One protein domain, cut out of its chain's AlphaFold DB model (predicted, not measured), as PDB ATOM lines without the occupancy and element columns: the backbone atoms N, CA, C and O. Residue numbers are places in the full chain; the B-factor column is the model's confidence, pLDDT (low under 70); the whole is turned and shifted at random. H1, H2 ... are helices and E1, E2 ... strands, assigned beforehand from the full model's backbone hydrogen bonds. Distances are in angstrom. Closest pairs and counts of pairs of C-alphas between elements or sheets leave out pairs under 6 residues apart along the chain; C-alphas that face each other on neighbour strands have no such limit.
ATOM      1  N   SER A  22     -53.705 -50.200   1.707       67.50
ATOM      2  CA  SER A  22     -52.768 -51.193   1.186       67.50
ATOM      3  C   SER A  22     -51.510 -51.124   2.038       67.50
ATOM      4  O   SER A  22     -50.956 -50.032   2.130       67.50
ATOM      5  N   PRO A  23     -51.039 -52.218   2.659       72.81
ATOM      6  CA  PRO A  23     -49.806 -52.166   3.437       72.81
ATOM      7  C   PRO A  23     -48.659 -51.623   2.569       72.81
ATOM      8  O   PRO A  23     -48.649 -51.804   1.349       72.81
ATOM      9  N   LEU A  24     -47.644 -51.001   3.183       71.69
ATOM     10  CA  LEU A  24     -46.426 -50.591   2.456       71.69
ATOM     11  C   LEU A  24     -45.612 -51.795   1.946       71.69
ATOM     12  O   LEU A  24     -44.567 -51.628   1.313       71.69
ATOM     13  N   MET A  25     -46.091 -53.004   2.233       65.50
ATOM     14  CA  MET A  25     -45.430 -54.276   2.030       65.50
ATOM     15  C   MET A  25     -46.089 -55.095   0.919       65.50
ATOM     16  O   MET A  25     -47.305 -55.118   0.762       65.50
ATOM     17  N   VAL A  26     -45.250 -55.814   0.175       56.19
ATOM     18  CA  VAL A  26     -45.631 -57.008  -0.591       56.19
ATOM     19  C   VAL A  26     -45.609 -58.204   0.370       56.19
ATOM     20  O   VAL A  26     -44.664 -58.283   1.157       56.19
ATOM     21  N   GLU A  27     -46.620 -59.086   0.306       55.19
ATOM     22  CA  GLU A  27     -46.754 -60.308   1.130       55.19
ATOM     23  C   GLU A  27     -45.400 -61.032   1.312       55.19
ATOM     24  O   GLU A  27     -44.704 -61.318   0.335       55.19
ATOM     25  N   ASP A  28     -45.054 -61.332   2.571       55.84
ATOM     26  CA  ASP A  28     -43.942 -62.190   3.010       55.84
ATOM     27  C   ASP A  28     -42.504 -61.691   2.751       55.84
ATOM     28  O   ASP A  28     -41.646 -62.435   2.257       55.84
ATOM     29  N   GLY A  29     -42.164 -60.453   3.134       66.06
ATOM     30  CA  GLY A  29     -40.782 -59.996   2.955       66.06
ATOM     31  C   GLY A  29     -40.301 -58.795   3.756       66.06
ATOM     32  O   GLY A  29     -41.006 -58.181   4.543       66.06
ATOM     33  N   THR A  30     -39.026 -58.475   3.536       75.94
ATOM     34  CA  THR A  30     -38.430 -57.167   3.822       75.94
ATOM     35  C   THR A  30     -38.399 -56.394   2.513       75.94
ATOM     36  O   THR A  30     -37.808 -56.868   1.542       75.94
ATOM     37  N   ASN A  31     -39.012 -55.217   2.479       83.75
ATOM     38  CA  ASN A  31     -39.046 -54.364   1.300       83.75
ATOM     39  C   ASN A  31     -38.172 -53.133   1.514       83.75
ATOM     40  O   ASN A  31     -38.146 -52.544   2.593       83.75
ATOM     41  N   THR A  32     -37.459 -52.722   0.468       88.44
ATOM     42  CA  THR A  32     -36.833 -51.402   0.428       88.44
ATOM     43  C   THR A  32     -37.694 -50.490  -0.427       88.44
ATOM     44  O   THR A  32     -37.821 -50.714  -1.630       88.44
ATOM     45  N   ILE A  33     -38.270 -49.461   0.184       89.81
ATOM     46  CA  ILE A  33     -39.018 -48.419  -0.525       89.81
ATOM     47  C   ILE A  33     -38.165 -47.161  -0.655       89.81
ATOM     48  O   ILE A  33     -37.285 -46.904   0.169       89.81
ATOM     49  N   ILE A  34     -38.424 -46.375  -1.697       90.25
ATOM     50  CA  ILE A  34     -37.761 -45.090  -1.929       90.25
ATOM     51  C   ILE A  34     -38.805 -43.997  -1.746       90.25
ATOM     52  O   ILE A  34     -39.686 -43.841  -2.594       90.25
ATOM     53  N   GLY A  35     -38.705 -43.248  -0.650       88.69
ATOM     54  CA  GLY A  35     -39.643 -42.172  -0.361       88.69
ATOM     55  C   GLY A  35     -39.503 -40.965  -1.300       88.69
ATOM     56  O   GLY A  35     -38.529 -40.860  -2.064       88.69
ATOM     57  N   PRO A  36     -40.458 -40.020  -1.253       91.44
ATOM     58  CA  PRO A  36     -40.417 -38.762  -1.997       91.44
ATOM     59  C   PRO A  36     -39.100 -37.999  -1.830       91.44
ATOM     60  O   PRO A  36     -38.550 -37.498  -2.818       91.44
ATOM     61  N   SER A  37     -38.535 -38.003  -0.619       91.75
ATOM     62  CA  SER A  37     -37.240 -37.398  -0.282       91.75
ATOM     63  C   SER A  37     -36.017 -38.104  -0.890       91.75
ATOM     64  O   SER A  37     -34.884 -37.666  -0.679       91.75
ATOM     65  N   LYS A  38     -36.222 -39.184  -1.658       93.19
ATOM     66  CA  LYS A  38     -35.182 -40.067  -2.222       93.19
ATOM     67  C   LYS A  38     -34.378 -40.835  -1.175       93.19
ATOM     68  O   LYS A  38     -33.300 -41.343  -1.481       93.19
ATOM     69  N   LYS A  39     -34.899 -40.946   0.047       91.06
ATOM     70  CA  LYS A  39     -34.355 -41.827   1.080       91.06
ATOM     71  C   LYS A  39     -34.862 -43.253   0.882       91.06
ATOM     72  O   LYS A  39     -35.998 -43.463   0.465       91.06
ATOM     73  N   ASN A  40     -34.000 -44.216   1.192       91.81
ATOM     74  CA  ASN A  40     -34.356 -45.627   1.216       91.81
ATOM     75  C   ASN A  40     -34.849 -45.993   2.615       91.81
ATOM     76  O   ASN A  40     -34.173 -45.685   3.600       91.81
ATOM     77  N   TYR A  41     -35.975 -46.692   2.686       90.81
ATOM     78  CA  TYR A  41     -36.528 -47.217   3.927       90.81
ATOM     79  C   TYR A  41     -36.646 -48.725   3.835       90.81
ATOM     80  O   TYR A  41     -37.195 -49.244   2.866       90.81
ATOM     81  N   THR A  42     -36.139 -49.414   4.850       91.44
ATOM     82  CA  THR A  42     -36.373 -50.844   5.025       91.44
ATOM     83  C   THR A  42     -37.649 -51.010   5.829       91.44
ATOM     84  O   THR A  42     -37.700 -50.618   6.994       91.44
ATOM     85  N   VAL A  43     -38.669 -51.567   5.191       89.88
ATOM     86  CA  VAL A  43     -39.954 -51.884   5.802       89.88
ATOM     87  C   VAL A  43     -40.034 -53.401   5.932       89.88
ATOM     88  O   VAL A  43     -39.667 -54.133   5.010       89.88
ATOM     89  N   VAL A  44     -40.453 -53.874   7.095       88.38
ATOM     90  CA  VAL A  44     -40.615 -55.288   7.423       88.38
ATOM     91  C   VAL A  44     -42.048 -55.510   7.867       88.38
ATOM     92  O   VAL A  44     -42.626 -54.667   8.552       88.38
ATOM     93  N   ASP A  45     -42.593 -56.651   7.471       85.75
ATOM     94  CA  ASP A  45     -43.913 -57.090   7.869       85.75
ATOM     95  C   ASP A  45     -43.775 -57.874   9.171       85.75
ATOM     96  O   ASP A  45     -42.976 -58.814   9.277       85.75
ATOM     97  N   ARG A  46     -44.483 -57.405  10.192       83.50
ATOM     98  CA  ARG A  46     -44.555 -58.019  11.519       83.50
ATOM     99  C   ARG A  46     -45.971 -58.462  11.848       83.50
ATOM    100  O   ARG A  46     -46.209 -58.838  12.991       83.50
ATOM    101  N   ASP A  47     -46.890 -58.387  10.890       78.50
ATOM    102  CA  ASP A  47     -48.253 -58.839  11.087       78.50
ATOM    103  C   ASP A  47     -48.258 -60.357  11.322       78.50
ATOM    104  O   ASP A  47     -47.662 -61.134  10.572       78.50
ATOM    105  N   THR A  48     -48.912 -60.788  12.397       68.94
ATOM    106  CA  THR A  48     -49.111 -62.208  12.711       68.94
ATOM    107  C   THR A  48     -50.411 -62.755  12.109       68.94
ATOM    108  O   THR A  48     -50.717 -63.940  12.273       68.94
ATOM    109  N   GLY A  49     -51.157 -61.929  11.361       56.91
ATOM    110  CA  GLY A  49     -52.321 -62.323  10.564       56.91
ATOM    111  C   GLY A  49     -53.661 -62.239  11.300       56.91
ATOM    112  O   GLY A  49     -54.619 -62.908  10.901       56.91
ATOM    113  N   SER A  50     -53.754 -61.444  12.371       56.28
ATOM    114  CA  SER A  50     -54.991 -61.260  13.147       56.28
ATOM    115  C   SER A  50     -55.698 -59.952  12.772       56.28
ATOM    116  O   SER A  50     -55.481 -58.903  13.375       56.28
ATOM    117  N   TYR A  51     -56.582 -60.015  11.772       55.16
ATOM    118  CA  TYR A  51     -57.415 -58.877  11.366       55.16
ATOM    119  C   TYR A  51     -58.729 -58.829  12.151       55.16
ATOM    120  O   TYR A  51     -59.457 -59.822  12.235       55.16
ATOM    121  N   GLY A  52     -59.040 -57.653  12.686       50.94
ATOM    122  CA  GLY A  52     -60.219 -57.374  13.495       50.94
ATOM    123  C   GLY A  52     -61.276 -56.496  12.827       50.94
ATOM    124  O   GLY A  52     -61.102 -56.022  11.703       50.94
ATOM    125  N   THR A  53     -62.375 -56.246  13.545       46.19
ATOM    126  CA  THR A  53     -63.460 -55.330  13.153       46.19
ATOM    127  C   THR A  53     -63.713 -54.274  14.231       46.19
ATOM    128  O   THR A  53     -64.152 -54.594  15.334       46.19
ATOM    129  N   TYR A  54     -63.541 -52.990  13.903       47.06
ATOM    130  CA  TYR A  54     -63.853 -51.895  14.834       47.06
ATOM    131  C   TYR A  54     -65.373 -51.739  15.054       47.06
ATOM    132  O   TYR A  54     -66.120 -51.371  14.148       47.06
ATOM    133  N   VAL A  55     -65.842 -51.963  16.287       49.00
ATOM    134  CA  VAL A  55     -67.153 -51.493  16.806       49.00
ATOM    135  C   VAL A  55     -68.362 -51.859  15.912       49.00
ATOM    136  O   VAL A  55     -69.281 -51.069  15.706       49.00
ATOM    137  N   GLY A  56     -68.397 -53.077  15.361       47.66
ATOM    138  CA  GLY A  56     -69.564 -53.591  14.623       47.66
ATOM    139  C   GLY A  56     -69.831 -52.943  13.254       47.66
ATOM    140  O   GLY A  56     -70.836 -53.262  12.615       47.66
ATOM    141  N   VAL A  57     -68.935 -52.073  12.789       45.91
ATOM    142  CA  VAL A  57     -68.848 -51.595  11.403       45.91
ATOM    143  C   VAL A  57     -67.668 -52.342  10.766       45.91
ATOM    144  O   VAL A  57     -66.678 -52.568  11.457       45.91
ATOM    145  N   PRO A  58     -67.729 -52.783   9.495       46.16
ATOM    146  CA  PRO A  58     -66.603 -53.452   8.840       46.16
ATOM    147  C   PRO A  58     -65.496 -52.437   8.523       46.16
ATOM    148  O   PRO A  58     -65.265 -52.085   7.370       46.16
ATOM    149  N   VAL A  59     -64.852 -51.926   9.566       47.94
ATOM    150  CA  VAL A  59     -63.580 -51.228   9.475       47.94
ATOM    151  C   VAL A  59     -62.529 -52.302   9.666       47.94
ATOM    152  O   VAL A  59     -62.495 -52.961  10.707       47.94
ATOM    153  N   TYR A  60     -61.741 -52.522   8.627       54.69
ATOM    154  CA  TYR A  60     -60.619 -53.440   8.688       54.69
ATOM    155  C   TYR A  60     -59.528 -52.796   9.560       54.69
ATOM    156  O   TYR A  60     -59.480 -51.585   9.744       54.69
ATOM    157  N   GLY A  61     -58.693 -53.592  10.202       61.97
ATOM    158  CA  GLY A  61     -57.610 -53.081  11.034       61.97
ATOM    159  C   GLY A  61     -57.073 -54.168  11.938       61.97
ATOM    160  O   GLY A  61     -57.607 -55.277  11.972       61.97
ATOM    161  N   TYR A  62     -56.001 -53.856  12.643       73.94
ATOM    162  CA  TYR A  62     -55.373 -54.784  13.558       73.94
ATOM    163  C   TYR A  62     -56.127 -54.804  14.888       73.94
ATOM    164  O   TYR A  62     -56.380 -53.755  15.491       73.94
ATOM    165  N   GLU A  63     -56.491 -56.008  15.325       77.44
ATOM    166  CA  GLU A  63     -56.945 -56.269  16.686       77.44
ATOM    167  C   GLU A  63     -55.839 -57.004  17.432       77.44
ATOM    168  O   GLU A  63     -55.416 -58.083  17.023       77.44
ATOM    169  N   ASP A  64     -55.395 -56.443  18.552       70.19
ATOM    170  CA  ASP A  64     -54.398 -57.102  19.382       70.19
ATOM    171  C   ASP A  64     -55.054 -58.125  20.313       70.19
ATOM    172  O   ASP A  64     -55.569 -57.782  21.381       70.19
ATOM    173  N   HIS A  65     -55.022 -59.389  19.899       71.75
ATOM    174  CA  HIS A  65     -55.460 -60.532  20.709       71.75
ATOM    175  C   HIS A  65     -54.353 -61.076  21.624       71.75
ATOM    176  O   HIS A  65     -54.626 -61.929  22.467       71.75
ATOM    177  N   GLU A  66     -53.106 -60.629  21.449       67.75
ATOM    178  CA  GLU A  66     -51.942 -61.186  22.144       67.75
ATOM    179  C   GLU A  66     -51.684 -60.476  23.473       67.75
ATOM    180  O   GLU A  66     -51.352 -61.124  24.471       67.75
ATOM    181  N   THR A  67     -51.868 -59.155  23.506       66.88
ATOM    182  CA  THR A  67     -51.543 -58.336  24.683       66.88
ATOM    183  C   THR A  67     -52.754 -57.963  25.537       66.88
ATOM    184  O   THR A  67     -52.593 -57.633  26.715       66.88
ATOM    185  N   THR A  68     -53.976 -58.039  24.993       65.44
ATOM    186  CA  THR A  68     -55.194 -57.568  25.676       65.44
ATOM    187  C   THR A  68     -56.358 -58.560  25.620       65.44
ATOM    188  O   THR A  68     -56.518 -59.333  24.680       65.44
ATOM    189  N   ASN A  69     -57.199 -58.540  26.661       74.75
ATOM    190  CA  ASN A  69     -58.477 -59.252  26.706       74.75
ATOM    191  C   ASN A  69     -59.518 -58.364  27.422       74.75
ATOM    192  O   ASN A  69     -59.443 -58.230  28.650       74.75
ATOM    193  N   PRO A  70     -60.481 -57.752  26.705       78.81
ATOM    194  CA  PRO A  70     -60.815 -57.976  25.294       78.81
ATOM    195  C   PRO A  70     -59.781 -57.382  24.317       78.81
ATOM    196  O   PRO A  70     -59.033 -56.496  24.728       78.81
ATOM    197  N   PRO A  71     -59.769 -57.834  23.048       76.12
ATOM    198  CA  PRO A  71     -58.889 -57.299  22.011       76.12
ATOM    199  C   PRO A  71     -59.086 -55.795  21.807       76.12
ATOM    200  O   PRO A  71     -60.220 -55.301  21.826       76.12
ATOM    201  N   ILE A  72     -57.988 -55.074  21.576       82.44
ATOM    202  CA  ILE A  72     -57.996 -53.642  21.250       82.44
ATOM    203  C   ILE A  72     -57.768 -53.427  19.755       82.44
ATOM    204  O   ILE A  72     -56.928 -54.083  19.149       82.44
ATOM    205  N   TRP A  73     -58.489 -52.479  19.157       85.12
ATOM    206  CA  TRP A  73     -58.248 -52.057  17.776       85.12
ATOM    207  C   TRP A  73     -57.219 -50.931  17.738       85.12
ATOM    208  O   TRP A  73     -57.353 -49.942  18.467       85.12
ATOM    209  N   THR A  74     -56.220 -51.066  16.869       88.38
ATOM    210  CA  THR A  74     -55.081 -50.140  16.794       88.38
ATOM    211  C   THR A  74     -54.908 -49.538  15.394       88.38
ATOM    212  O   THR A  74     -53.848 -49.018  15.067       88.38
ATOM    213  N   GLY A  75     -55.924 -49.584  14.534       89.81
ATOM    214  CA  GLY A  75     -55.805 -49.090  13.160       89.81
ATOM    215  C   GLY A  75     -55.225 -50.106  12.184       89.81
ATOM    216  O   GLY A  75     -54.969 -51.260  12.518       89.81
ATOM    217  N   TYR A  76     -55.038 -49.676  10.945       88.75
ATOM    218  CA  TYR A  76     -54.429 -50.464   9.883       88.75
ATOM    219  C   TYR A  76     -52.916 -50.451  10.054       88.75
ATOM    220  O   TYR A  76     -52.287 -49.405   9.901       88.75
ATOM    221  N   TYR A  77     -52.328 -51.601  10.368       89.69
ATOM    222  CA  TYR A  77     -50.880 -51.744  10.371       89.69
ATOM    223  C   TYR A  77     -50.343 -51.596   8.943       89.69
ATOM    224  O   TYR A  77     -50.775 -52.289   8.023       89.69
ATOM    225  N   ILE A  78     -49.425 -50.651   8.754       90.75
ATOM    226  CA  ILE A  78     -48.861 -50.341   7.439       90.75
ATOM    227  C   ILE A  78     -47.526 -51.068   7.230       90.75
ATOM    228  O   ILE A  78     -47.192 -51.453   6.106       90.75
ATOM    229  N   GLY A  79     -46.747 -51.211   8.302       90.62
ATOM    230  CA  GLY A  79     -45.422 -51.821   8.283       90.62
ATOM    231  C   GLY A  79     -44.534 -51.329   9.425       90.62
ATOM    232  O   GLY A  79     -44.805 -50.304  10.060       90.62
ATOM    233  N   THR A  80     -43.441 -52.053   9.661       91.50
ATOM    234  CA  THR A  80     -42.421 -51.702  10.657       91.50
ATOM    235  C   THR A  80     -41.152 -51.262   9.956       91.50
ATOM    236  O   THR A  80     -40.595 -51.986   9.133       91.50
ATOM    237  N   ILE A  81     -40.673 -50.065  10.272       92.62
ATOM    238  CA  ILE A  81     -39.510 -49.478   9.620       92.62
ATOM    239  C   ILE A  81     -38.282 -49.730  10.483       92.62
ATOM    240  O   ILE A  81     -38.182 -49.232  11.604       92.62
ATOM    241  N   THR A  82     -37.307 -50.445   9.929       88.94
ATOM    242  CA  THR A  82     -36.053 -50.791  10.608       88.94
ATOM    243  C   THR A  82     -34.925 -49.897  10.091       88.94
ATOM    244  O   THR A  82     -34.559 -49.979   8.916       88.94
ATOM    245  N   SER A  83     -34.371 -49.019  10.926       77.00
ATOM    246  CA  SER A  83     -33.222 -48.181  10.553       77.00
ATOM    247  C   SER A  83     -32.531 -47.648  11.813       77.00
ATOM    248  O   SER A  83     -33.183 -47.378  12.815       77.00
ATOM    249  N   GLU A  84     -31.207 -47.489  11.776       60.91
ATOM    250  CA  GLU A  84     -30.407 -47.100  12.950       60.91
ATOM    251  C   GLU A  84     -30.670 -45.658  13.441       60.91
ATOM    252  O   GLU A  84     -30.205 -45.300  14.515       60.91
ATOM    253  N   ASN A  85     -31.417 -44.836  12.687       67.38
ATOM    254  CA  ASN A  85     -31.805 -43.458  13.046       67.38
ATOM    255  C   ASN A  85     -33.194 -43.123  12.475       67.38
ATOM    256  O   ASN A  85     -33.353 -42.263  11.604       67.38
ATOM    257  N   ASN A  86     -34.194 -43.899  12.869       64.75
ATOM    258  CA  ASN A  86     -35.484 -43.991  12.194       64.75
ATOM    259  C   ASN A  86     -36.622 -43.254  12.911       64.75
ATOM    260  O   ASN A  86     -37.735 -43.759  12.965       64.75
ATOM    261  N   ASP A  87     -36.368 -42.087  13.479       65.81
ATOM    262  CA  ASP A  87     -37.346 -41.445  14.363       65.81
ATOM    263  C   ASP A  87     -37.482 -39.938  14.190       65.81
ATOM    264  O   ASP A  87     -38.105 -39.244  14.993       65.81
ATOM    265  N   SER A  88     -36.919 -39.413  13.107       78.81
ATOM    266  CA  SER A  88     -37.160 -38.028  12.746       78.81
ATOM    267  C   SER A  88     -38.591 -37.902  12.209       78.81
ATOM    268  O   SER A  88     -38.927 -38.611  11.258       78.81
ATOM    269  N   GLU A  89     -39.386 -36.964  12.727       88.69
ATOM    270  CA  GLU A  89     -40.698 -36.577  12.169       88.69
ATOM    271  C   GLU A  89     -40.674 -36.437  10.630       88.69
ATOM    272  O   GLU A  89     -41.519 -37.052   9.977       88.69
ATOM    273  N   PRO A  90     -39.640 -35.823   9.998       91.62
ATOM    274  CA  PRO A  90     -39.527 -35.768   8.538       91.62
ATOM    275  C   PRO A  90     -39.572 -37.121   7.826       91.62
ATOM    276  O   PRO A  90     -39.896 -37.193   6.645       91.62
ATOM    277  N   MET A  91     -39.174 -38.196   8.500       92.38
ATOM    278  CA  MET A  91     -39.196 -39.535   7.935       92.38
ATOM    279  C   MET A  91     -40.594 -40.145   7.972       92.38
ATOM    280  O   MET A  91     -41.008 -40.734   6.978       92.38
ATOM    281  N   ILE A  92     -41.308 -39.994   9.090       93.19
ATOM    282  CA  ILE A  92     -42.708 -40.415   9.203       93.19
ATOM    283  C   ILE A  92     -43.533 -39.664   8.156       93.19
ATOM    284  O   ILE A  92     -44.275 -40.285   7.402       93.19
ATOM    285  N   GLU A  93     -43.324 -38.353   8.022       93.75
ATOM    286  CA  GLU A  93     -43.992 -37.561   6.991       93.75
ATOM    287  C   GLU A  93     -43.676 -38.034   5.562       93.75
ATOM    288  O   GLU A  93     -44.572 -38.099   4.723       93.75
ATOM    289  N   ASP A  94     -42.413 -38.359   5.253       94.25
ATOM    290  CA  ASP A  94     -42.028 -38.853   3.921       94.25
ATOM    291  C   ASP A  94     -42.702 -40.195   3.601       94.25
ATOM    292  O   ASP A  94     -43.155 -40.412   2.476       94.25
ATOM    293  N   LEU A  95     -42.825 -41.073   4.601       93.88
ATOM    294  CA  LEU A  95     -43.525 -42.353   4.486       93.88
ATOM    295  C   LEU A  95     -45.034 -42.175   4.308       93.88
ATOM    296  O   LEU A  95     -45.622 -42.874   3.488       93.88
ATOM    297  N   ILE A  96     -45.650 -41.225   5.015       94.38
ATOM    298  CA  ILE A  96     -47.069 -40.885   4.839       94.38
ATOM    299  C   ILE A  96     -47.311 -40.352   3.421       94.38
ATOM    300  O   ILE A  96     -48.200 -40.836   2.725       94.38
ATOM    301  N   ARG A  97     -46.481 -39.418   2.938       93.88
ATOM    302  CA  ARG A  97     -46.574 -38.893   1.561       93.88
ATOM    303  C   ARG A  97     -46.388 -39.993   0.515       93.88
ATOM    304  O   ARG A  97     -47.112 -40.020  -0.479       93.88
ATOM    305  N   TYR A  98     -45.449 -40.914   0.745       93.75
ATOM    306  CA  TYR A  98     -45.269 -42.098  -0.097       93.75
ATOM    307  C   TYR A  98     -46.532 -42.968  -0.117       93.75
ATOM    308  O   TYR A  98     -47.007 -43.324  -1.192       93.75
ATOM    309  N   TYR A  99     -47.075 -43.282   1.062       92.44
ATOM    310  CA  TYR A  99     -48.256 -44.125   1.241       92.44
ATOM    311  C   TYR A  99     -49.496 -43.540   0.553       92.44
ATOM    312  O   TYR A  99     -50.203 -44.247  -0.161       92.44
ATOM    313  N   LEU A 100     -49.720 -42.235   0.712       91.25
ATOM    314  CA  LEU A 100     -50.834 -41.520   0.086       91.25
ATOM    315  C   LEU A 100     -50.625 -41.270  -1.415       91.25
ATOM    316  O   LEU A 100     -51.571 -40.932  -2.125       91.25
ATOM    317  N   GLY A 101     -49.393 -41.404  -1.917       91.94
ATOM    318  CA  GLY A 101     -49.045 -41.024  -3.284       91.94
ATOM    319  C   GLY A 101     -49.143 -39.514  -3.543       91.94
ATOM    320  O   GLY A 101     -49.268 -39.106  -4.700       91.94
ATOM    321  N   ASP A 102     -49.078 -38.688  -2.493       91.31
ATOM    322  CA  ASP A 102     -49.173 -37.228  -2.566       91.31
ATOM    323  C   ASP A 102     -47.990 -36.549  -1.855       91.31
ATOM    324  O   ASP A 102     -47.921 -36.448  -0.632       91.31
ATOM    325  N   ASN A 103     -47.060 -36.019  -2.651       91.75
ATOM    326  CA  ASN A 103     -45.876 -35.319  -2.149       91.75
ATOM    327  C   ASN A 103     -46.184 -33.941  -1.545       91.75
ATOM    328  O   ASN A 103     -45.320 -33.380  -0.873       91.75
ATOM    329  N   ASN A 104     -47.363 -33.374  -1.818       90.38
ATOM    330  CA  ASN A 104     -47.773 -32.067  -1.305       90.38
ATOM    331  C   ASN A 104     -48.711 -32.189  -0.101       90.38
ATOM    332  O   ASN A 104     -49.222 -31.166   0.357       90.38
ATOM    333  N   TYR A 105     -48.931 -33.407   0.404       90.81
ATOM    334  CA  TYR A 105     -49.765 -33.619   1.572       90.81
ATOM    335  C   TYR A 105     -49.216 -32.826   2.762       90.81
ATOM    336  O   TYR A 105     -48.033 -32.947   3.126       90.81
ATOM    337  N   ASN A 106     -50.071 -31.967   3.317       92.06
ATOM    338  CA  ASN A 106     -49.741 -31.151   4.470       92.06
ATOM    339  C   ASN A 106     -49.902 -32.006   5.724       92.06
ATOM    340  O   ASN A 106     -50.990 -32.503   5.996       92.06
ATOM    341  N   ILE A 107     -48.808 -32.182   6.455       93.06
ATOM    342  CA  ILE A 107     -48.758 -33.023   7.644       93.06
ATOM    343  C   ILE A 107     -48.255 -32.149   8.776       93.06
ATOM    344  O   ILE A 107     -47.216 -31.500   8.647       93.06
ATOM    345  N   THR A 108     -48.985 -32.151   9.879       93.88
ATOM    346  CA  THR A 108     -48.470 -31.710  11.173       93.88
ATOM    347  C   THR A 108     -48.400 -32.918  12.092       93.88
ATOM    348  O   THR A 108     -49.130 -33.890  11.907       93.88
ATOM    349  N   SER A 109     -47.504 -32.904  13.071       94.50
ATOM    350  CA  SER A 109     -47.379 -34.013  14.010       94.50
ATOM    351  C   SER A 109     -47.009 -33.529  15.395       94.50
ATOM    352  O   SER A 109     -46.243 -32.579  15.525       94.50
ATOM    353  N   ASP A 110     -47.497 -34.245  16.401       95.12
ATOM    354  CA  ASP A 110     -47.001 -34.140  17.766       95.12
ATOM    355  C   ASP A 110     -46.305 -35.437  18.156       95.12
ATOM    356  O   ASP A 110     -46.799 -36.542  17.897       95.12
ATOM    357  N   LYS A 111     -45.162 -35.297  18.824       94.50
ATOM    358  CA  LYS A 111     -44.383 -36.408  19.357       94.50
ATOM    359  C   LYS A 111     -44.311 -36.321  20.874       94.50
ATOM    360  O   LYS A 111     -43.774 -35.361  21.416       94.50
ATOM    361  N   VAL A 112     -44.801 -37.355  21.547       93.19
ATOM    362  CA  VAL A 112     -44.677 -37.509  22.998       93.19
ATOM    363  C   VAL A 112     -43.501 -38.432  23.285       93.19
ATOM    364  O   VAL A 112     -43.567 -39.623  22.985       93.19
ATOM    365  N   GLU A 113     -42.440 -37.875  23.873       91.31
ATOM    366  CA  GLU A 113     -41.313 -38.645  24.412       91.31
ATOM    367  C   GLU A 113     -41.716 -39.301  25.734       91.31
ATOM    368  O   GLU A 113     -42.316 -38.660  26.607       91.31
ATOM    369  N   LEU A 114     -41.382 -40.579  25.885       85.62
ATOM    370  CA  LEU A 114     -41.580 -41.308  27.128       85.62
ATOM    371  C   LEU A 114     -40.283 -41.284  27.954       85.62
ATOM    372  O   LEU A 114     -39.194 -41.207  27.386       85.62
ATOM    373  N   PRO A 115     -40.368 -41.329  29.296       80.69
ATOM    374  CA  PRO A 115     -39.179 -41.368  30.142       80.69
ATOM    375  C   PRO A 115     -38.294 -42.582  29.826       80.69
ATOM    376  O   PRO A 115     -38.796 -43.702  29.729       80.69
ATOM    377  N   ASP A 116     -36.974 -42.377  29.762       70.56
ATOM    378  CA  ASP A 116     -35.985 -43.450  29.546       70.56
ATOM    379  C   ASP A 116     -36.087 -44.580  30.595       70.56
ATOM    380  O   ASP A 116     -35.676 -45.715  30.355       70.56
ATOM    381  N   ASP A 117     -36.644 -44.272  31.770       67.12
ATOM    382  CA  ASP A 117     -36.820 -45.156  32.920       67.12
ATOM    383  C   ASP A 117     -38.286 -45.537  33.187       67.12
ATOM    384  O   ASP A 117     -38.618 -45.925  34.314       67.12
ATOM    385  N   ALA A 118     -39.156 -45.460  32.167       63.69
ATOM    386  CA  ALA A 118     -40.577 -45.819  32.225       63.69
ATOM    387  C   ALA A 118     -40.804 -47.327  32.479       63.69
ATOM    388  O   ALA A 118     -41.337 -48.072  31.665       63.69
ATOM    389  N   SER A 119     -40.416 -47.774  33.668       68.44
ATOM    390  CA  SER A 119     -40.623 -49.113  34.222       68.44
ATOM    391  C   SER A 119     -42.035 -49.302  34.790       68.44
ATOM    392  O   SER A 119     -42.356 -50.366  35.317       68.44
ATOM    393  N   GLY A 120     -42.885 -48.279  34.692       79.50
ATOM    394  CA  GLY A 120     -44.260 -48.286  35.174       79.50
ATOM    395  C   GLY A 120     -45.210 -47.581  34.215       79.50
ATOM    396  O   GLY A 120     -44.790 -46.878  33.295       79.50
ATOM    397  N   SER A 121     -46.504 -47.781  34.444       87.94
ATOM    398  CA  SER A 121     -47.569 -47.123  33.692       87.94
ATOM    399  C   SER A 121     -47.547 -45.608  33.930       87.94
ATOM    400  O   SER A 121     -47.247 -45.149  35.036       87.94
ATOM    401  N   GLY A 122     -47.879 -44.823  32.910       90.50
ATOM    402  CA  GLY A 122     -47.783 -43.368  32.984       90.50
ATOM    403  C   GLY A 122     -48.502 -42.650  31.852       90.50
ATOM    404  O   GLY A 122     -49.257 -43.256  31.090       90.50
ATOM    405  N   SER A 123     -48.293 -41.336  31.784       94.00
ATOM    406  CA  SER A 123     -48.842 -40.479  30.736       94.00
ATOM    407  C   SER A 123     -47.919 -39.311  30.403       94.00
ATOM    408  O   SER A 123     -47.243 -38.785  31.290       94.00
ATOM    409  N   GLY A 124     -47.952 -38.864  29.152       92.75
ATOM    410  CA  GLY A 124     -47.207 -37.719  28.642       92.75
ATOM    411  C   GLY A 124     -48.058 -36.914  27.667       92.75
ATOM    412  O   GLY A 124     -48.948 -37.460  27.015       92.75
ATOM    413  N   THR A 125     -47.786 -35.615  27.579       94.75
ATOM    414  CA  THR A 125     -48.515 -34.694  26.701       94.75
ATOM    415  C   THR A 125     -47.526 -33.830  25.931       94.75
ATOM    416  O   THR A 125     -46.560 -33.320  26.502       94.75
ATOM    417  N   THR A 126     -47.750 -33.652  24.633       94.81
ATOM    418  CA  THR A 126     -47.002 -32.721  23.776       94.81
ATOM    419  C   THR A 126     -47.957 -32.165  22.735       94.81
ATOM    420  O   THR A 126     -48.669 -32.932  22.096       94.81
ATOM    421  N   GLY A 127     -47.991 -30.838  22.597       92.94
ATOM    422  CA  GLY A 127     -48.956 -30.172  21.726       92.94
ATOM    423  C   GLY A 127     -50.389 -30.551  22.097       92.94
ATOM    424  O   GLY A 127     -50.799 -30.391  23.250       92.94
ATOM    425  N   ASP A 128     -51.113 -31.082  21.119       94.06
ATOM    426  CA  ASP A 128     -52.504 -31.505  21.248       94.06
ATOM    427  C   ASP A 128     -52.664 -32.962  21.692       94.06
ATOM    428  O   ASP A 128     -53.780 -33.415  21.952       94.06
ATOM    429  N   LEU A 129     -51.559 -33.699  21.791       96.25
ATOM    430  CA  LEU A 129     -51.545 -35.136  21.993       96.25
ATOM    431  C   LEU A 129     -51.239 -35.505  23.440       96.25
ATOM    432  O   LEU A 129     -50.193 -35.151  23.980       96.25
ATOM    433  N   THR A 130     -52.120 -36.300  24.043       96.12
ATOM    434  CA  THR A 130     -51.868 -36.998  25.308       96.12
ATOM    435  C   THR A 130     -51.782 -38.495  25.061       96.12
ATOM    436  O   THR A 130     -52.663 -39.072  24.428       96.12
ATOM    437  N   VAL A 131     -50.740 -39.129  25.589       94.81
ATOM    438  CA  VAL A 131     -50.476 -40.565  25.458       94.81
ATOM    439  C   VAL A 131     -50.358 -41.163  26.847       94.81
ATOM    440  O   VAL A 131     -49.681 -40.607  27.709       94.81
ATOM    441  N   THR A 132     -51.008 -42.298  27.070       93.62
ATOM    442  CA  THR A 132     -50.817 -43.148  28.246       93.62
ATOM    443  C   THR A 132     -50.127 -44.435  27.833       93.62
ATOM    444  O   THR A 132     -50.272 -44.853  26.687       93.62
ATOM    445  N   TRP A 133     -49.408 -45.067  28.755       90.94
ATOM    446  CA  TRP A 133     -48.783 -46.375  28.560       90.94
ATOM    447  C   TRP A 133     -49.000 -47.264  29.779       90.94
ATOM    448  O   TRP A 133     -48.970 -46.796  30.921       90.94
ATOM    449  N   ASP A 134     -49.169 -48.558  29.535       85.69
ATOM    450  CA  ASP A 134     -49.114 -49.616  30.532       85.69
ATOM    451  C   ASP A 134     -47.887 -50.494  30.273       85.69
ATOM    452  O   ASP A 134     -47.855 -51.304  29.345       85.69
ATOM    453  N   ALA A 135     -46.878 -50.357  31.138       74.81
ATOM    454  CA  ALA A 135     -45.644 -51.134  31.057       74.81
ATOM    455  C   ALA A 135     -45.883 -52.656  31.153       74.81
ATOM    456  O   ALA A 135     -45.059 -53.433  30.680       74.81
ATOM    457  N   THR A 136     -47.007 -53.096  31.732       74.50
ATOM    458  CA  THR A 136     -47.325 -54.526  31.885       74.50
ATOM    459  C   THR A 136     -47.866 -55.134  30.596       74.50
ATOM    460  O   THR A 136     -47.576 -56.289  30.290       74.50
ATOM    461  N   GLN A 137     -48.677 -54.370  29.864       66.38
ATOM    462  CA  GLN A 137     -49.393 -54.852  28.683       66.38
ATOM    463  C   GLN A 137     -48.703 -54.464  27.377       66.38
ATOM    464  O   GLN A 137     -49.065 -54.992  26.337       66.38
ATOM    465  N   MET A 138     -47.690 -53.590  27.417       80.25
ATOM    466  CA  MET A 138     -47.031 -53.051  26.218       80.25
ATOM    467  C   MET A 138     -48.021 -52.355  25.266       80.25
ATOM    468  O   MET A 138     -47.870 -52.338  24.043       80.25
ATOM    469  N   THR A 139     -49.053 -51.770  25.862       86.75
ATOM    470  CA  THR A 139     -50.131 -51.053  25.191       86.75
ATOM    471  C   THR A 139     -50.385 -49.739  25.906       86.75
ATOM    472  O   THR A 139     -49.830 -49.452  26.970       86.75
ATOM    473  N   GLY A 140     -51.248 -48.922  25.326       91.50
ATOM    474  CA  GLY A 140     -51.723 -47.726  25.983       91.50
ATOM    475  C   GLY A 140     -52.818 -47.048  25.195       91.50
ATOM    476  O   GLY A 140     -53.389 -47.617  24.260       91.50
ATOM    477  N   THR A 141     -53.121 -45.821  25.593       95.06
ATOM    478  CA  THR A 141     -54.098 -44.983  24.900       95.06
ATOM    479  C   THR A 141     -53.456 -43.711  24.394       95.06
ATOM    480  O   THR A 141     -52.407 -43.281  24.871       95.06
ATOM    481  N   TRP A 142     -54.106 -43.089  23.429       96.44
ATOM    482  CA  TRP A 142     -53.792 -41.740  22.993       96.44
ATOM    483  C   TRP A 142     -55.095 -40.947  22.850       96.44
ATOM    484  O   TRP A 142     -56.166 -41.526  22.640       96.44
ATOM    485  N   SER A 143     -55.025 -39.629  23.013       96.44
ATOM    486  CA  SER A 143     -56.175 -38.729  22.934       96.44
ATOM    487  C   SER A 143     -55.749 -37.317  22.549       96.44
ATOM    488  O   SER A 143     -54.768 -36.795  23.076       96.44
ATOM    489  N   THR A 144     -56.544 -36.688  21.689       95.44
ATOM    490  CA  THR A 144     -56.502 -35.256  21.366       95.44
ATOM    491  C   THR A 144     -57.732 -34.512  21.894       95.44
ATOM    492  O   THR A 144     -57.904 -33.319  21.659       95.44
ATOM    493  N   LEU A 145     -58.620 -35.190  22.633       90.12
ATOM    494  CA  LEU A 145     -59.900 -34.626  23.088       90.12
ATOM    495  C   LEU A 145     -59.753 -33.459  24.073       90.12
ATOM    496  O   LEU A 145     -60.660 -32.621  24.161       90.12
ATOM    497  N   ASP A 146     -58.630 -33.428  24.791       86.44
ATOM    498  CA  ASP A 146     -58.297 -32.402  25.782       86.44
ATOM    499  C   ASP A 146     -57.639 -31.160  25.153       86.44
ATOM    500  O   ASP A 146     -57.516 -30.128  25.815       86.44
ATOM    501  N   SER A 147     -57.267 -31.225  23.868       87.44
ATOM    502  CA  SER A 147     -56.799 -30.069  23.101       87.44
ATOM    503  C   SER A 147     -57.932 -29.060  22.852       87.44
ATOM    504  O   SER A 147     -59.123 -29.383  22.879       87.44
ATOM    505  N   THR A 148     -57.560 -27.805  22.590       84.75
ATOM    506  CA  THR A 148     -58.501 -26.781  22.111       84.75
ATOM    507  C   THR A 148     -58.915 -27.036  20.660       84.75
ATOM    508  O   THR A 148     -60.099 -26.909  20.341       84.75
ATOM    509  N   ASP A 149     -57.965 -27.439  19.814       85.44
ATOM    510  CA  ASP A 149     -58.170 -27.655  18.377       85.44
ATOM    511  C   ASP A 149     -58.697 -29.065  18.077       85.44
ATOM    512  O   ASP A 149     -59.407 -29.269  17.091       85.44
ATOM    513  N   LYS A 150     -58.425 -30.020  18.979       87.25
ATOM    514  CA  LYS A 150     -58.886 -31.419  18.921       87.25
ATOM    515  C   LYS A 150     -58.648 -32.048  17.545       87.25
ATOM    516  O   LYS A 150     -59.604 -32.522  16.915       87.25
ATOM    517  N   PRO A 151     -57.404 -32.040  17.047       90.50
ATOM    518  CA  PRO A 151     -57.116 -32.578  15.730       90.50
ATOM    519  C   PRO A 151     -57.485 -34.064  15.659       90.50
ATOM    520  O   PRO A 151     -57.366 -34.807  16.636       90.50
ATOM    521  N   TYR A 152     -57.963 -34.497  14.495       91.81
ATOM    522  CA  TYR A 152     -58.173 -35.913  14.220       91.81
ATOM    523  C   TYR A 152     -56.841 -36.537  13.811       91.81
ATOM    524  O   TYR A 152     -56.129 -35.994  12.967       91.81
ATOM    525  N   VAL A 153     -56.512 -37.677  14.408       93.25
ATOM    526  CA  VAL A 153     -55.320 -38.446  14.058       93.25
ATOM    527  C   VAL A 153     -55.658 -39.344  12.878       93.25
ATOM    528  O   VAL A 153     -56.647 -40.083  12.911       93.25
ATOM    529  N   GLU A 154     -54.828 -39.267  11.845       93.50
ATOM    530  CA  GLU A 154     -54.944 -40.076  10.628       93.50
ATOM    531  C   GLU A 154     -53.852 -41.140  10.567       93.50
ATOM    532  O   GLU A 154     -54.106 -42.280  10.193       93.50
ATOM    533  N   PHE A 155     -52.642 -40.796  10.999       95.31
ATOM    534  CA  PHE A 155     -51.551 -41.746  11.131       95.31
ATOM    535  C   PHE A 155     -50.961 -41.640  12.519       95.31
ATOM    536  O   PHE A 155     -50.909 -40.561  13.111       95.31
ATOM    537  N   TYR A 156     -50.459 -42.752  13.030       96.44
ATOM    538  CA  TYR A 156     -49.618 -42.704  14.210       96.44
ATOM    539  C   TYR A 156     -48.503 -43.734  14.123       96.44
ATOM    540  O   TYR A 156     -48.582 -44.711  13.376       96.44
ATOM    541  N   SER A 157     -47.452 -43.501  14.896       95.56
ATOM    542  CA  SER A 157     -46.357 -44.446  15.037       95.56
ATOM    543  C   SER A 157     -46.004 -44.699  16.490       95.56
ATOM    544  O   SER A 157     -46.108 -43.813  17.341       95.56
ATOM    545  N   VAL A 158     -45.570 -45.931  16.748       93.12
ATOM    546  CA  VAL A 158     -45.041 -46.374  18.039       93.12
ATOM    547  C   VAL A 158     -43.600 -46.786  17.812       93.12
ATOM    548  O   VAL A 158     -43.346 -47.700  17.022       93.12
ATOM    549  N   LYS A 159     -42.659 -46.114  18.481       90.62
ATOM    550  CA  LYS A 159     -41.232 -46.415  18.372       90.62
ATOM    551  C   LYS A 159     -40.719 -47.146  19.597       90.62
ATOM    552  O   LYS A 159     -40.923 -46.715  20.733       90.62
ATOM    553  N   THR A 160     -39.917 -48.170  19.337       85.44
ATOM    554  CA  THR A 160     -39.093 -48.836  20.341       85.44
ATOM    555  C   THR A 160     -37.691 -49.069  19.792       85.44
ATOM    556  O   THR A 160     -37.543 -49.612  18.696       85.44
ATOM    557  N   ALA A 161     -36.653 -48.712  20.548       83.75
ATOM    558  CA  ALA A 161     -35.262 -48.926  20.138       83.75
ATOM    559  C   ALA A 161     -34.993 -48.428  18.695       83.75
ATOM    560  O   ALA A 161     -35.190 -47.251  18.399       83.75
ATOM    561  N   ASN A 162     -34.584 -49.315  17.782       85.50
ATOM    562  CA  ASN A 162     -34.180 -48.979  16.407       85.50
ATOM    563  C   ASN A 162     -35.280 -49.240  15.356       85.50
ATOM    564  O   ASN A 162     -34.996 -49.371  14.164       85.50
ATOM    565  N   GLU A 163     -36.542 -49.344  15.766       88.62
ATOM    566  CA  GLU A 163     -37.694 -49.594  14.889       88.62
ATOM    567  C   GLU A 163     -38.938 -48.837  15.356       88.62
ATOM    568  O   GLU A 163     -39.088 -48.511  16.533       88.62
ATOM    569  N   PHE A 164     -39.824 -48.525  14.419       92.62
ATOM    570  CA  PHE A 164     -41.167 -48.061  14.739       92.62
ATOM    571  C   PHE A 164     -42.174 -48.711  13.801       92.62
ATOM    572  O   PHE A 164     -41.865 -49.022  12.647       92.62
ATOM    573  N   ALA A 165     -43.377 -48.907  14.316       92.50
ATOM    574  CA  ALA A 165     -44.518 -49.422  13.589       92.50
ATOM    575  C   ALA A 165     -45.378 -48.229  13.192       92.50
ATOM    576  O   ALA A 165     -45.624 -47.347  14.020       92.50
ATOM    577  N   LEU A 166     -45.795 -48.188  11.930       94.44
ATOM    578  CA  LEU A 166     -46.650 -47.141  11.390       94.44
ATOM    579  C   LEU A 166     -48.060 -47.690  11.182       94.44
ATOM    580  O   LEU A 166     -48.240 -48.780  10.633       94.44
ATOM    581  N   TYR A 167     -49.048 -46.909  11.596       94.25
ATOM    582  CA  TYR A 167     -50.457 -47.256  11.523       94.25
ATOM    583  C   TYR A 167     -51.246 -46.149  10.830       94.25
ATOM    584  O   TYR A 167     -50.944 -44.964  10.993       94.25
ATOM    585  N   PHE A 168     -52.271 -46.548  10.086       92.62
ATOM    586  CA  PHE A 168     -53.247 -45.668   9.451       92.62
ATOM    587  C   PHE A 168     -54.611 -45.826  10.128       92.62
ATOM    588  O   PHE A 168     -55.002 -46.927  10.516       92.62
ATOM    589  N   LEU A 169     -55.342 -44.729  10.284       90.31
ATOM    590  CA  LEU A 169     -56.651 -44.662  10.920       90.31
ATOM    591  C   LEU A 169     -57.678 -44.184   9.897       90.31
ATOM    592  O   LEU A 169     -57.700 -43.015   9.521       90.31
ATOM    593  N   ASP A 170     -58.561 -45.094   9.493       85.25
ATOM    594  CA  ASP A 170     -59.721 -44.786   8.663       85.25
ATOM    595  C   ASP A 170     -60.977 -45.418   9.288       85.25
ATOM    596  O   ASP A 170     -61.062 -46.646   9.343       85.25
ATOM    597  N   PRO A 171     -61.934 -44.626   9.804       85.25
ATOM    598  CA  PRO A 171     -61.923 -43.166   9.810       85.25
ATOM    599  C   PRO A 171     -60.850 -42.605  10.750       85.25
ATOM    600  O   PRO A 171     -60.450 -43.251  11.719       85.25
ATOM    601  N   THR A 172     -60.439 -41.362  10.506       88.75
ATOM    602  CA  THR A 172     -59.605 -40.615  11.453       88.75
ATOM    603  C   THR A 172     -60.341 -40.462  12.786       88.75
ATOM    604  O   THR A 172     -61.544 -40.175  12.794       88.75
ATOM    605  N   VAL A 173     -59.648 -40.599  13.918       90.06
ATOM    606  CA  VAL A 173     -60.258 -40.530  15.263       90.06
ATOM    607  C   VAL A 173     -59.468 -39.614  16.200       90.06
ATOM    608  O   VAL A 173     -58.326 -39.264  15.930       90.06
ATOM    609  N   GLN A 174     -60.092 -39.170  17.294       93.50
ATOM    610  CA  GLN A 174     -59.478 -38.264  18.286       93.50
ATOM    611  C   GLN A 174     -58.969 -38.994  19.532       93.50
ATOM    612  O   GLN A 174     -58.385 -38.387  20.423       93.50
ATOM    613  N   SER A 175     -59.213 -40.295  19.629       94.75
ATOM    614  CA  SER A 175     -58.696 -41.132  20.703       94.75
ATOM    615  C   SER A 175     -58.637 -42.574  20.240       94.75
ATOM    616  O   SER A 175     -59.507 -43.005  19.478       94.75
ATOM    617  N   GLY A 176     -57.684 -43.334  20.758       93.31
ATOM    618  CA  GLY A 176     -57.544 -44.740  20.416       93.31
ATOM    619  C   GLY A 176     -56.607 -45.485  21.347       93.31
ATOM    620  O   GLY A 176     -56.132 -44.948  22.352       93.31
ATOM    621  N   PHE A 177     -56.363 -46.739  20.989       93.12
ATOM    622  CA  PHE A 177     -55.383 -47.597  21.632       93.12
ATOM    623  C   PHE A 177     -54.172 -47.770  20.719       93.12
ATOM    624  O   PHE A 177     -54.269 -47.614  19.500       93.12
ATOM    625  N   TRP A 178     -53.038 -48.101  21.318       92.88
ATOM    626  CA  TRP A 178     -51.821 -48.459  20.603       92.88
ATOM    627  C   TRP A 178     -51.170 -49.682  21.258       92.88
ATOM    628  O   TRP A 178     -51.430 -49.980  22.426       92.88
ATOM    629  N   THR A 179     -50.332 -50.388  20.496       88.94
ATOM    630  CA  THR A 179     -49.597 -51.586  20.933       88.94
ATOM    631  C   THR A 179     -48.185 -51.620  20.344       88.94
ATOM    632  O   THR A 179     -47.939 -51.058  19.270       88.94
ATOM    633  N   THR A 180     -47.261 -52.303  21.022       87.31
ATOM    634  CA  THR A 180     -45.919 -52.611  20.502       87.31
ATOM    635  C   THR A 180     -45.828 -53.965  19.799       87.31
ATOM    636  O   THR A 180     -44.723 -54.374  19.459       87.31
ATOM    637  N   THR A 181     -46.932 -54.688  19.588       85.44
ATOM    638  CA  THR A 181     -46.887 -56.065  19.050       85.44
ATOM    639  C   THR A 181     -46.142 -56.195  17.707       85.44
ATOM    640  O   THR A 181     -45.418 -57.156  17.472       85.44
ATOM    641  N   HIS A 182     -46.194 -55.161  16.859       87.31
ATOM    642  CA  HIS A 182     -45.484 -55.118  15.576       87.31
ATOM    643  C   HIS A 182     -44.014 -54.679  15.686       87.31
ATOM    644  O   HIS A 182     -43.398 -54.299  14.685       87.31
ATOM    645  N   LEU A 183     -43.440 -54.673  16.887       86.00
ATOM    646  CA  LEU A 183     -42.061 -54.279  17.141       86.00
ATOM    647  C   LEU A 183     -41.268 -55.491  17.618       86.00
ATOM    648  O   LEU A 183     -41.679 -56.276  18.466       86.00
ATOM    649  N   LEU A 184     -40.098 -55.645  17.028       75.38
ATOM    650  CA  LEU A 184     -39.226 -56.799  17.085       75.38
ATOM    651  C   LEU A 184     -38.169 -56.693  18.183       75.38
ATOM    652  O   LEU A 184     -37.090 -57.263  18.039       75.38
ATOM    653  N   THR A 185     -38.461 -56.014  19.290       58.66
ATOM    654  CA  THR A 185     -37.684 -56.199  20.517       58.66
ATOM    655  C   THR A 185     -38.429 -57.251  21.337       58.66
ATOM    656  O   THR A 185     -39.340 -56.911  22.093       58.66
ATOM    657  N   PRO A 186     -38.127 -58.550  21.160       42.09
ATOM    658  CA  PRO A 186     -38.799 -59.601  21.890       42.09
ATOM    659  C   PRO A 186     -38.245 -59.595  23.325       42.09
ATOM    660  O   PRO A 186     -37.140 -59.087  23.562       42.09
ATOM    661  N   PRO A 187     -38.946 -60.230  24.278       40.59
ATOM    662  CA  PRO A 187     -38.363 -60.630  25.555       40.59
ATOM    663  C   PRO A 187     -36.938 -61.156  25.359       40.59
ATOM    664  O   PRO A 187     -36.677 -61.879  24.391       40.59
ATOM    665  N   ASN A 188     -36.012 -60.839  26.267       40.62
ATOM    666  CA  ASN A 188     -34.712 -61.498  26.250       40.62
ATOM    667  C   ASN A 188     -34.963 -63.007  26.399       40.62
ATOM    668  O   ASN A 188     -35.307 -63.500  27.474       40.62
ATOM    669  N   SER A 189     -34.798 -63.738  25.297       45.91
ATOM    670  CA  SER A 189     -35.095 -65.170  25.188       45.91
ATOM    671  C   SER A 189     -34.273 -66.047  26.140       45.91
ATOM    672  O   SER A 189     -34.570 -67.231  26.275       45.91
ATOM    673  N   ASN A 190     -33.281 -65.483  26.840       46.38
ATOM    674  CA  ASN A 190     -32.408 -66.208  27.759       46.38
ATOM    675  C   ASN A 190     -32.700 -65.984  29.252       46.38
ATOM    676  O   ASN A 190     -32.099 -66.683  30.067       46.38
ATOM    677  N   THR A 191     -33.578 -65.052  29.641       47.44
ATOM    678  CA  THR A 191     -33.812 -64.757  31.073       47.44
ATOM    679  C   THR A 191     -35.234 -65.027  31.549       47.44
ATOM    680  O   THR A 191     -35.465 -65.044  32.754       47.44
ATOM    681  N   GLY A 192     -36.195 -65.263  30.646       46.69
ATOM    682  CA  GLY A 192     -37.613 -65.334  31.028       46.69
ATOM    683  C   GLY A 192     -38.158 -63.999  31.555       46.69
ATOM    684  O   GLY A 192     -39.297 -63.933  32.008       46.69
ATOM    685  N   GLU A 193     -37.353 -62.940  31.475       43.66
ATOM    686  CA  GLU A 193     -37.744 -61.572  31.752       43.66
ATOM    687  C   GLU A 193     -38.062 -60.933  30.404       43.66
ATOM    688  O   GLU A 193     -37.213 -60.861  29.506       43.66
ATOM    689  N   SER A 194     -39.308 -60.491  30.239       42.25
ATOM    690  CA  SER A 194     -39.658 -59.568  29.171       42.25
ATOM    691  C   SER A 194     -38.781 -58.336  29.337       42.25
ATOM    692  O   SER A 194     -39.034 -57.510  30.208       42.25
ATOM    693  N   ASN A 195     -37.731 -58.217  28.523       46.12
ATOM    694  CA  ASN A 195     -37.097 -56.932  28.293       46.12
ATOM    695  C   ASN A 195     -38.118 -56.170  27.457       46.12
ATOM    696  O   ASN A 195     -38.118 -56.270  26.233       46.12
ATOM    697  N   ILE A 196     -39.093 -55.582  28.150       50.59
ATOM    698  CA  ILE A 196     -40.119 -54.740  27.558       50.59
ATOM    699  C   ILE A 196     -39.340 -53.721  26.733       50.59
ATOM    700  O   ILE A 196     -38.513 -53.019  27.324       50.59
ATOM    701  N   PRO A 197     -39.498 -53.654  25.401       61.91
ATOM    702  CA  PRO A 197     -38.978 -52.509  24.690       61.91
ATOM    703  C   PRO A 197     -39.576 -51.265  25.334       61.91
ATOM    704  O   PRO A 197     -40.772 -51.012  25.197       61.91
ATOM    705  N   THR A 198     -38.762 -50.512  26.074       70.25
ATOM    706  CA  THR A 198     -39.177 -49.204  26.559       70.25
ATOM    707  C   THR A 198     -39.541 -48.407  25.321       70.25
ATOM    708  O   THR A 198     -38.710 -48.183  24.434       70.25
ATOM    709  N   ILE A 199     -40.815 -48.064  25.219       79.56
ATOM    710  CA  ILE A 199     -41.300 -47.208  24.151       79.56
ATOM    711  C   ILE A 199     -40.554 -45.897  24.296       79.56
ATOM    712  O   ILE A 199     -40.523 -45.320  25.378       79.56
ATOM    713  N   SER A 200     -39.914 -45.466  23.218       83.69
ATOM    714  CA  SER A 200     -39.145 -44.225  23.223       83.69
ATOM    715  C   SER A 200     -40.084 -43.044  23.011       83.69
ATOM    716  O   SER A 200     -40.061 -42.085  23.772       83.69
ATOM    717  N   HIS A 201     -40.980 -43.151  22.029       88.12
ATOM    718  CA  HIS A 201     -42.026 -42.162  21.810       88.12
ATOM    719  C   HIS A 201     -43.190 -42.699  20.992       88.12
ATOM    720  O   HIS A 201     -43.115 -43.725  20.308       88.12
ATOM    721  N   PHE A 202     -44.253 -41.910  21.051       92.81
ATOM    722  CA  PHE A 202     -45.428 -42.009  20.216       92.81
ATOM    723  C   PHE A 202     -45.548 -40.729  19.383       92.81
ATOM    724  O   PHE A 202     -45.453 -39.626  19.927       92.81
ATOM    725  N   THR A 203     -45.789 -40.866  18.082       95.44
ATOM    726  CA  THR A 203     -46.023 -39.721  17.189       95.44
ATOM    727  C   THR A 203     -47.393 -39.847  16.550       95.44
ATOM    728  O   THR A 203     -47.650 -40.841  15.874       95.44
ATOM    729  N   ALA A 204     -48.246 -38.840  16.733       95.75
ATOM    730  CA  ALA A 204     -49.485 -38.687  15.974       95.75
ATOM    731  C   ALA A 204     -49.250 -37.712  14.825       95.75
ATOM    732  O   ALA A 204     -48.677 -36.645  15.033       95.75
ATOM    733  N   ALA A 205     -49.718 -38.066  13.633       94.31
ATOM    734  CA  ALA A 205     -49.751 -37.180  12.485       94.31
ATOM    735  C   ALA A 205     -51.198 -36.816  12.145       94.31
ATOM    736  O   ALA A 205     -52.102 -37.662  12.084       94.31
ATOM    737  N   TYR A 206     -51.380 -35.524  11.922       92.50
ATOM    738  CA  TYR A 206     -52.633 -34.883  11.591       92.50
ATOM    739  C   TYR A 206     -52.586 -34.503  10.114       92.50
ATOM    740  O   TYR A 206     -51.668 -33.816   9.654       92.50
ATOM    741  N   GLY A 207     -53.565 -35.002   9.372       83.62
ATOM    742  CA  GLY A 207     -53.786 -34.632   7.987       83.62
ATOM    743  C   GLY A 207     -54.507 -33.298   7.846       83.62
ATOM    744  O   GLY A 207     -55.012 -32.730   8.820       83.62
ATOM    745  N   ASP A 208     -54.620 -32.823   6.607       70.75
ATOM    746  CA  ASP A 208     -55.599 -31.787   6.283       70.75
ATOM    747  C   ASP A 208     -56.980 -32.389   6.588       70.75
ATOM    748  O   ASP A 208     -57.282 -33.463   6.057       70.75
TER     749      ASP A 208
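AT A GLANCE: This is residues 22 to 208 of the 246 residues of the protein "PEP-CTERM putative exosortase interaction domain-containing protein" of Desulfobacter postgatei 2ac9 (UniProt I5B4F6). A strongly twisted seven-strand sheet, E1 E2 E5 E11 E10 E13 E6, curls round one helix, H1, which sits in its hollow, while a smaller four-strand sheet, E7 E8 E9 E12, covers part of the other face, the two sheets forming a partial sandwich with the strands of the one at 37 degrees to those of the other. A small hairpin, E3 and E4, lies off one side near Tyr 76, the first residue of E5, and a long loop, residues 180 to 198, runs from E12 to E13. The printed part has 187 residues, with 91 of them, under half, in named elements: thirteen strands and one helix, in the order E1 E2 E3 E4 E5 H1 E6 E7 E8 E9 E10 E11 E12 E13, mostly strand. The sheets run E1 E2 E5 E11 E10 E13 E6, E7 E8 E9 E12, and E3 E4, each antiparallel throughout. The whole is compact and rounded, with a radius of gyration of the C-alphas of 15.6 A and spans of 46 by 41 by 36 A.

IN THESE COORDINATES: E1 covers residues 30 to 34, beginning with C-alpha 30 at (-38.430, -57.167, 3.822), and E2 residues 40 to 44. E3 is residues 51 to 53 and E4 residues 60 to 64. E5, residues 76 to 82, is 18.4 A long. H1, residues 89 to 100, is 16.5 A long and begins with C-alpha 89 at (-40.698, -36.577, 12.169). E6 is residues 108 to 113, E7 residues 122 to 126, E8 residues 129 to 134 and E9 residues 139 to 143. E10, residues 153 to 160, is 20.3 A long. E11, residues 163 to 173, is the longest strand at 24.3 A, and it bends by 98 degrees at residue 170. E12 is residues 175 to 179. E13, residues 199 to 206, is 20.9 A long and ends with C-alpha 206 at (-52.633, -34.883, 11.591).

HOW THE PARTS SIT: In the largest sheet E1 and E6 are the edge strands. E1 and E2 are a hairpin, with N 31 and O 43 2.8 A apart. E2 and E5 are antiparallel at 119 degrees, with N 44 and O 80 at 2.8 A. E5 and E11 have N 76 and O 168 at 2.8 A. E11 and E10 are a hairpin, with N 169 and O 154 at 2.7 A. E10 and E13 have N 157 and O 203 at 2.8 A, and E13 and E6 have N 206 and O 108 at 2.8 A. H1 is on this sheet, making two layers, a helix on one face of a sheet; its closest C-alphas to E10 are those of Ile 96 and Phe 155, 7.8 A apart. In H1 every O i to N i+4 pair is within hydrogen-bond range. The second sheet holds a meander, E7 E8 E9, each strand the antiparallel neighbour of the one before. N 124 and O 131 are 2.8 A apart between E7 and E8, N 132 and O 141 2.8 A between E8 and E9, and N 142 and O 176 3.0 A between E9 and E12. These two sheets form a sandwich, two sheets face to face, 10.4 A centre to centre where they face each other, their strands at 37 degrees. The closest C-alphas of E6 and E7 are those of Val 112 and Thr 126, 5.4 A apart. H1 is not on the second sheet. E3 and E4 are a hairpin, with N 52 and O 61 at 2.9 A. The closest C-alphas of E4 and E5 are those of Gly 61 and Tyr 76, 4.3 A apart.

THE WHOLE: The C-alphas farthest apart are those of Asn 104 and Thr 191, 48.1 A. The printed part has no cut. The links E4 to E5, 11 residues, and E12 to E13, 19 residues, are long. The mean pLDDT of the printed part is 80.7; 44 residues are under 70, among them residues 48 to 61 and 185 to 197.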